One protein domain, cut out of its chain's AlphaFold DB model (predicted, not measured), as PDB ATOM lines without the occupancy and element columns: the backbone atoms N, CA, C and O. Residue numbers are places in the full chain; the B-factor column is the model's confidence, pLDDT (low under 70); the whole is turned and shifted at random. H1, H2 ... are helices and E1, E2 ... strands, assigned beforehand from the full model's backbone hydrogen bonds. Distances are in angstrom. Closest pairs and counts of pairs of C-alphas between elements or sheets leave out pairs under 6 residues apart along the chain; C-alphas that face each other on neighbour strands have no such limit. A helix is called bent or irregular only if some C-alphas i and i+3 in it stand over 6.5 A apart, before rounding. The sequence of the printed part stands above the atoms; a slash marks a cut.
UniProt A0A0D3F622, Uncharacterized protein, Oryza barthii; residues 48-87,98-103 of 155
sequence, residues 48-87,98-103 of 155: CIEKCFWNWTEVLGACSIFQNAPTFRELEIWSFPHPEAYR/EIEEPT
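AT A GLANCE: This is residues 48 to 87 and 98 to 103 of the 155 residues of an uncharacterized protein of Oryza barthii (UniProt A0A0D3F622). Picture a flat, open loop: two short parallel strands, E1 and E2, lie side by side along one long side, and one helix, H1, runs back along the other. A tail of residues 80 to 87 follows E2, and the separate piece 98 to 103 lies on the side of H1 away from the strands. The printed part has 46 residues, with one named helix and two named strands in the order E1, H1, E2; the class is mixed, helices and strands. The whole is loose, with a radius of gyration of the C-alphas of 12.1 A and spans of 35 by 25 by 10 A.

HOW THE PARTS SIT: Start with E1, residues 48 to 52, and set beside it E2, residues 74 to 79: they are parallel neighbours at 14 degrees, and C-alphas 49 and 77, which face each other, are 4.7 A apart. Look there for N 49 and O 76 at 2.8 A and N 78 and O 49 at 2.8 A, both within hydrogen-bond range. Between the strands along the chain comes H1, residues 56 to 68; E1, H1 and E2 make a strand-helix-strand unit, two parallel neighbour strands with a helix between, and its crossover is right-handed. The closest C-alphas of E1 and H1, those of Cys 52 and Glu 58, are 7.4 A apart. In H1 every O i to N i+4 pair is within hydrogen-bond range.

IN THESE COORDINATES: Find C-alpha 48 at (46.498, -17.815, -26.498); from there E1 runs 10.4 A to Cys 52. H1 begins at C-alpha 56, (39.227, -32.953, -20.149), runs 18.8 A to Asn 68 and is not bent. E2 covers 16.6 A from Glu 74 and ends at C-alpha 79, (45.531, -21.593, -16.083).

THE WHOLE: The two C-alphas farthest apart, those of Thr 71 and Arg 87, are 36.3 A apart. Residues 88 to 97 are cut out, and C-alphas 87 and 98 are 26.2 A apart across the cut. The links E1 to H1 and H1 to E2 are tight. Mean pLDDT of the printed part is 79.6; look for values under 70 at residues 81 to 87 and 98 to 100.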
ATOM      1  N   CYS A  48      46.572 -18.080 -27.927       94.38
ATOM      2  CA  CYS A  48      46.498 -17.815 -26.498       94.38
ATOM      3  C   CYS A  48      45.231 -18.463 -25.931       94.38
ATOM      4  O   CYS A  48      44.119 -18.141 -26.354       94.38
ATOM      5  N   ILE A  49      45.380 -19.353 -24.957       93.44
ATOM      6  CA  ILE A  49      44.275 -19.935 -24.197       93.44
ATOM      7  C   ILE A  49      44.297 -19.322 -22.802       93.44
ATOM      8  O   ILE A  49      45.175 -19.614 -21.998       93.44
ATOM      9  N   GLU A  50      43.321 -18.480 -22.498       91.62
ATOM     10  CA  GLU A  50      43.195 -17.836 -21.196       91.62
ATOM     11  C   GLU A  50      42.162 -18.536 -20.319       91.62
ATOM     12  O   GLU A  50      41.199 -19.116 -20.816       91.62
ATOM     13  N   LYS A  51      42.298 -18.412 -18.995       86.06
ATOM     14  CA  LYS A  51      41.300 -18.897 -18.027       86.06
ATOM     15  C   LYS A  51      40.965 -20.381 -18.228       86.06
ATOM     16  O   LYS A  51      39.795 -20.766 -18.195       86.06
ATOM     17  N   CYS A  52      41.986 -21.199 -18.485       83.19
ATOM     18  CA  CYS A  52      41.835 -22.644 -18.614       83.19
ATOM     19  C   CYS A  52      41.541 -23.246 -17.233       83.19
ATOM     20  O   CYS A  52      42.326 -23.067 -16.302       83.19
ATOM     21  N   PHE A  53      40.416 -23.946 -17.094       77.62
ATOM     22  CA  PHE A  53      40.039 -24.635 -15.859       77.62
ATOM     23  C   PHE A  53      40.613 -26.053 -15.783       77.62
ATOM     24  O   PHE A  53      40.423 -26.723 -14.767       77.62
ATOM     25  N   TRP A  54      41.275 -26.516 -16.847       77.94
ATOM     26  CA  TRP A  54      41.906 -27.831 -16.943       77.94
ATOM     27  C   TRP A  54      40.945 -28.971 -16.635       77.94
ATOM     28  O   TRP A  54      41.180 -29.828 -15.786       77.94
ATOM     29  N   ASN A  55      39.838 -29.012 -17.365       79.75
ATOM     30  CA  ASN A  55      39.042 -30.228 -17.464       79.75
ATOM     31  C   ASN A  55      39.285 -30.900 -18.823       79.75
ATOM     32  O   ASN A  55      39.717 -30.263 -19.783       79.75
ATOM     33  N   TRP A  56      39.005 -32.199 -18.914       78.88
ATOM     34  CA  TRP A  56      39.227 -32.953 -20.149       78.88
ATOM     35  C   TRP A  56      38.446 -32.400 -21.345       78.88
ATOM     36  O   TRP A  56      38.938 -32.421 -22.468       78.88
ATOM     37  N   THR A  57      37.267 -31.828 -21.106       81.56
ATOM     38  CA  THR A  57      36.442 -31.196 -22.141       81.56
ATOM     39  C   THR A  57      37.122 -29.970 -22.762       81.56
ATOM     40  O   THR A  57      36.940 -29.711 -23.951       81.56
ATOM     41  N   GLU A  58      37.928 -29.233 -21.997       84.56
ATOM     42  CA  GLU A  58      38.745 -28.124 -22.504       84.56
ATOM     43  C   GLU A  58      39.972 -28.612 -23.265       84.56
ATOM     44  O   GLU A  58      40.260 -28.068 -24.327       84.56
ATOM     45  N   VAL A  59      40.645 -29.661 -22.775       83.50
ATOM     46  CA  VAL A  59      41.775 -30.288 -23.485       83.50
ATOM     47  C   VAL A  59      41.337 -30.742 -24.876       83.50
ATOM     48  O   VAL A  59      41.968 -30.388 -25.866       83.50
ATOM     49  N   LEU A  60      40.203 -31.438 -24.973       80.62
ATOM     50  CA  LEU A  60      39.636 -31.863 -26.255       80.62
ATOM     51  C   LEU A  60      39.294 -30.677 -27.162       80.62
ATOM     52  O   LEU A  60      39.603 -30.694 -28.352       80.62
ATOM     53  N   GLY A  61      38.705 -29.621 -26.595       82.69
ATOM     54  CA  GLY A  61      38.417 -28.392 -27.332       82.69
ATOM     55  C   GLY A  61      39.681 -27.714 -27.871       82.69
ATOM     56  O   GLY A  61      39.668 -27.224 -28.999       82.69
ATOM     57  N   ALA A  62      40.776 -27.717 -27.102       87.12
ATOM     58  CA  ALA A  62      42.077 -27.218 -27.544       87.12
ATOM     59  C   ALA A  62      42.642 -28.070 -28.690       87.12
ATOM     60  O   ALA A  62      43.023 -27.517 -29.721       87.12
ATOM     61  N   CYS A  63      42.602 -29.402 -28.569       84.50
ATOM     62  CA  CYS A  63      43.037 -30.318 -29.627       84.50
ATOM     63  C   CYS A  63      42.283 -30.077 -30.944       84.50
ATOM     64  O   CYS A  63      42.905 -30.024 -32.003       84.50
ATOM     65  N   SER A  64      40.967 -29.834 -30.891       80.38
ATOM     66  CA  SER A  64      40.187 -29.481 -32.085       80.38
ATOM     67  C   SER A  64      40.657 -28.182 -32.749       80.38
ATOM     68  O   SER A  64      40.606 -28.069 -33.972       80.38
ATOM     69  N   ILE A  65      41.116 -27.189 -31.982       83.44
ATOM     70  CA  ILE A  65      41.690 -25.963 -32.557       83.44
ATOM     71  C   ILE A  65      43.022 -26.282 -33.231       83.44
ATOM     72  O   ILE A  65      43.243 -25.851 -34.359       83.44
ATOM     73  N   PHE A  66      43.880 -27.065 -32.575       86.81
ATOM     74  CA  PHE A  66      45.194 -27.428 -33.103       86.81
ATOM     75  C   PHE A  66      45.092 -28.180 -34.435       86.81
ATOM     76  O   PHE A  66      45.814 -27.859 -35.376       86.81
ATOM     77  N   GLN A  67      44.120 -29.087 -34.560       82.12
ATOM     78  CA  GLN A  67      43.794 -29.769 -35.819       82.12
ATOM     79  C   GLN A  67      43.383 -28.805 -36.943       82.12
ATOM     80  O   GLN A  67      43.652 -29.063 -38.113       82.12
ATOM     81  N   ASN A  68      42.729 -27.690 -36.609       79.19
ATOM     82  CA  ASN A  68      42.268 -26.704 -37.589       79.19
ATOM     83  C   ASN A  68      43.292 -25.590 -37.868       79.19
ATOM     84  O   ASN A  68      43.048 -24.769 -38.749       79.19
ATOM     85  N   ALA A  69      44.411 -25.541 -37.142       83.12
ATOM     86  CA  ALA A  69      45.431 -24.501 -37.272       83.12
ATOM     87  C   ALA A  69      46.856 -25.086 -37.333       83.12
ATOM     88  O   ALA A  69      47.726 -24.651 -36.593       83.12
ATOM     89  N   PRO A  70      47.167 -26.059 -38.200       80.56
ATOM     90  CA  PRO A  70      48.429 -26.808 -38.117       80.56
ATOM     91  C   PRO A  70      49.709 -25.965 -38.311       80.56
ATOM     92  O   PRO A  70      50.811 -26.440 -38.042       80.56
ATOM     93  N   THR A  71      49.588 -24.724 -38.791       87.06
ATOM     94  CA  THR A  71      50.704 -23.819 -39.099       87.06
ATOM     95  C   THR A  71      51.102 -22.883 -37.953       87.06
ATOM     96  O   THR A  71      52.099 -22.167 -38.102       87.06
ATOM     97  N   PHE A  72      50.384 -22.879 -36.818       91.94
ATOM     98  CA  PHE A  72      50.742 -21.997 -35.701       91.94
ATOM     99  C   PHE A  72      52.105 -22.356 -35.109       91.94
ATOM    100  O   PHE A  72      52.538 -23.508 -35.115       91.94
ATOM    101  N   ARG A  73      52.794 -21.331 -34.606       95.44
ATOM    102  CA  ARG A  73      54.177 -21.413 -34.126       95.44
ATOM    103  C   ARG A  73      54.314 -21.205 -32.629       95.44
ATOM    104  O   ARG A  73      55.287 -21.681 -32.052       95.44
ATOM    105  N   GLU A  74      53.367 -20.506 -32.019       97.12
ATOM    106  CA  GLU A  74      53.426 -20.120 -30.615       97.12
ATOM    107  C   GLU A  74      52.124 -20.496 -29.904       97.12
ATOM    108  O   GLU A  74      51.027 -20.170 -30.368       97.12
ATOM    109  N   LEU A  75      52.249 -21.159 -28.759       96.38
ATOM    110  CA  LEU A  75      51.136 -21.496 -27.880       96.38
ATOM    111  C   LEU A  75      51.385 -20.929 -26.491       96.38
ATOM    112  O   LEU A  75      52.390 -21.221 -25.848       96.38
ATOM    113  N   GLU A  76      50.428 -20.160 -25.998       96.62
ATOM    114  CA  GLU A  76      50.449 -19.624 -24.650       96.62
ATOM    115  C   GLU A  76      49.172 -20.034 -23.921       96.62
ATOM    116  O   GLU A  76      48.067 -19.802 -24.404       96.62
ATOM    117  N   ILE A  77      49.310 -20.662 -22.757       94.62
ATOM    118  CA  ILE A  77      48.186 -21.119 -21.943       94.62
ATOM    119  C   ILE A  77      48.287 -20.479 -20.564       94.62
ATOM    120  O   ILE A  77      49.339 -20.512 -19.931       94.62
ATOM    121  N   TRP A  78      47.179 -19.926 -20.088       91.94
ATOM    122  CA  TRP A  78      47.032 -19.365 -18.754       91.94
ATOM    123  C   TRP A  78      45.975 -20.149 -17.990       91.94
ATOM    124  O   TRP A  78      44.778 -20.091 -18.307       91.94
ATOM    125  N   SER A  79      46.429 -20.893 -16.985       84.00
ATOM    126  CA  SER A  79      45.531 -21.593 -16.083       84.00
ATOM    127  C   SER A  79      44.808 -20.621 -15.159       84.00
ATOM    128  O   SER A  79      45.357 -19.616 -14.714       84.00
ATOM    129  N   PHE A  80      43.564 -20.948 -14.833       79.31
ATOM    130  CA  PHE A  80      42.863 -20.358 -13.706       79.31
ATOM    131  C   PHE A  80      42.432 -21.492 -12.771       79.31
ATOM    132  O   PHE A  80      41.290 -21.963 -12.855       79.31
ATOM    133  N   PRO A  81      43.344 -21.981 -11.907       62.50
ATOM    134  CA  PRO A  81      43.064 -23.117 -11.046       62.50
ATOM    135  C   PRO A  81      41.953 -22.748 -10.061       62.50
ATOM    136  O   PRO A  81      42.136 -21.966  -9.128       62.50
ATOM    137  N   HIS A  82      40.760 -23.298 -10.285       67.38
ATOM    138  CA  HIS A  82      39.639 -23.144  -9.367       67.38
ATOM    139  C   HIS A  82      39.759 -24.194  -8.248       67.38
ATOM    140  O   HIS A  82      40.068 -25.343  -8.562       67.38
ATOM    141  N   PRO A  83      39.479 -23.884  -6.966       61.41
ATOM    142  CA  PRO A  83      39.606 -24.849  -5.865       61.41
ATOM    143  C   PRO A  83      38.808 -26.148  -6.058       61.41
ATOM    144  O   PRO A  83      39.152 -27.190  -5.510       61.41
ATOM    145  N   GLU A  84      37.749 -26.119  -6.869       61.38
ATOM    146  CA  GLU A  84      36.986 -27.324  -7.203       61.38
ATOM    147  C   GLU A  84      37.652 -28.228  -8.251       61.38
ATOM    148  O   GLU A  84      37.258 -29.389  -8.379       61.38
ATOM    149  N   ALA A  85      38.664 -27.748  -8.982       57.50
ATOM    150  CA  ALA A  85      39.421 -28.558  -9.938       57.50
ATOM    151  C   ALA A  85      40.107 -29.747  -9.245       57.50
ATOM    152  O   ALA A  85      40.119 -30.843  -9.794       57.50
ATOM    153  N   TYR A  86      40.550 -29.568  -7.993       55.12
ATOM    154  CA  TYR A  86      41.135 -30.625  -7.158       55.12
ATOM    155  C   TYR A  86      40.115 -31.672  -6.678       55.12
ATOM    156  O   TYR A  86      40.494 -32.764  -6.267       55.12
ATOM    157  N   ARG A  87      38.811 -31.353  -6.700       54.16
ATOM    158  CA  ARG A  87      37.744 -32.253  -6.222       54.16
ATOM    159  C   ARG A  87      37.080 -33.065  -7.321       54.16
ATOM    160  O   ARG A  87      36.405 -34.052  -7.021       54.16
ATOM    161  N   GLU A  98      38.788 -41.289 -30.491       56.53
ATOM    162  CA  GLU A  98      40.230 -41.171 -30.741       56.53
ATOM    163  C   GLU A  98      40.552 -39.763 -31.253       56.53
ATOM    164  O   GLU A  98      40.055 -39.341 -32.301       56.53
ATOM    165  N   ILE A  99      41.318 -38.998 -30.468       59.91
ATOM    166  CA  ILE A  99      41.796 -37.691 -30.905       59.91
ATOM    167  C   ILE A  99      42.715 -37.978 -32.084       59.91
ATOM    168  O   ILE A  99      43.820 -38.476 -31.892       59.91
ATOM    169  N   GLU A 100      42.245 -37.692 -33.294       64.69
ATOM    170  CA  GLU A 100      43.071 -37.801 -34.489       64.69
ATOM    171  C   GLU A 100      44.304 -36.914 -34.294       64.69
ATOM    172  O   GLU A 100      44.168 -35.712 -34.064       64.69
ATOM    173  N   GLU A 101      45.493 -37.517 -34.283       70.75
ATOM    174  CA  GLU A 101      46.733 -36.838 -33.909       70.75
ATOM    175  C   GLU A 101      47.045 -35.710 -34.906       70.75
ATOM    176  O   GLU A 101      47.409 -35.988 -36.054       70.75
ATOM    177  N   PRO A 102      46.920 -34.422 -34.521       73.69
ATOM    178  CA  PRO A 102      47.362 -33.351 -35.392       73.69
ATOM    179  C   PRO A 102      48.887 -33.350 -35.445       73.69
ATOM    180  O   PRO A 102      49.553 -33.478 -34.420       73.69
ATOM    181  N   THR A 103      49.464 -33.134 -36.623       78.44
ATOM    182  CA  THR A 103      50.910 -32.915 -36.725       78.44
ATOM    183  C   THR A 103      51.218 -31.423 -36.639       78.44
ATOM    184  O   THR A 103      50.977 -30.665 -37.577       78.44
TER     185      THR A 103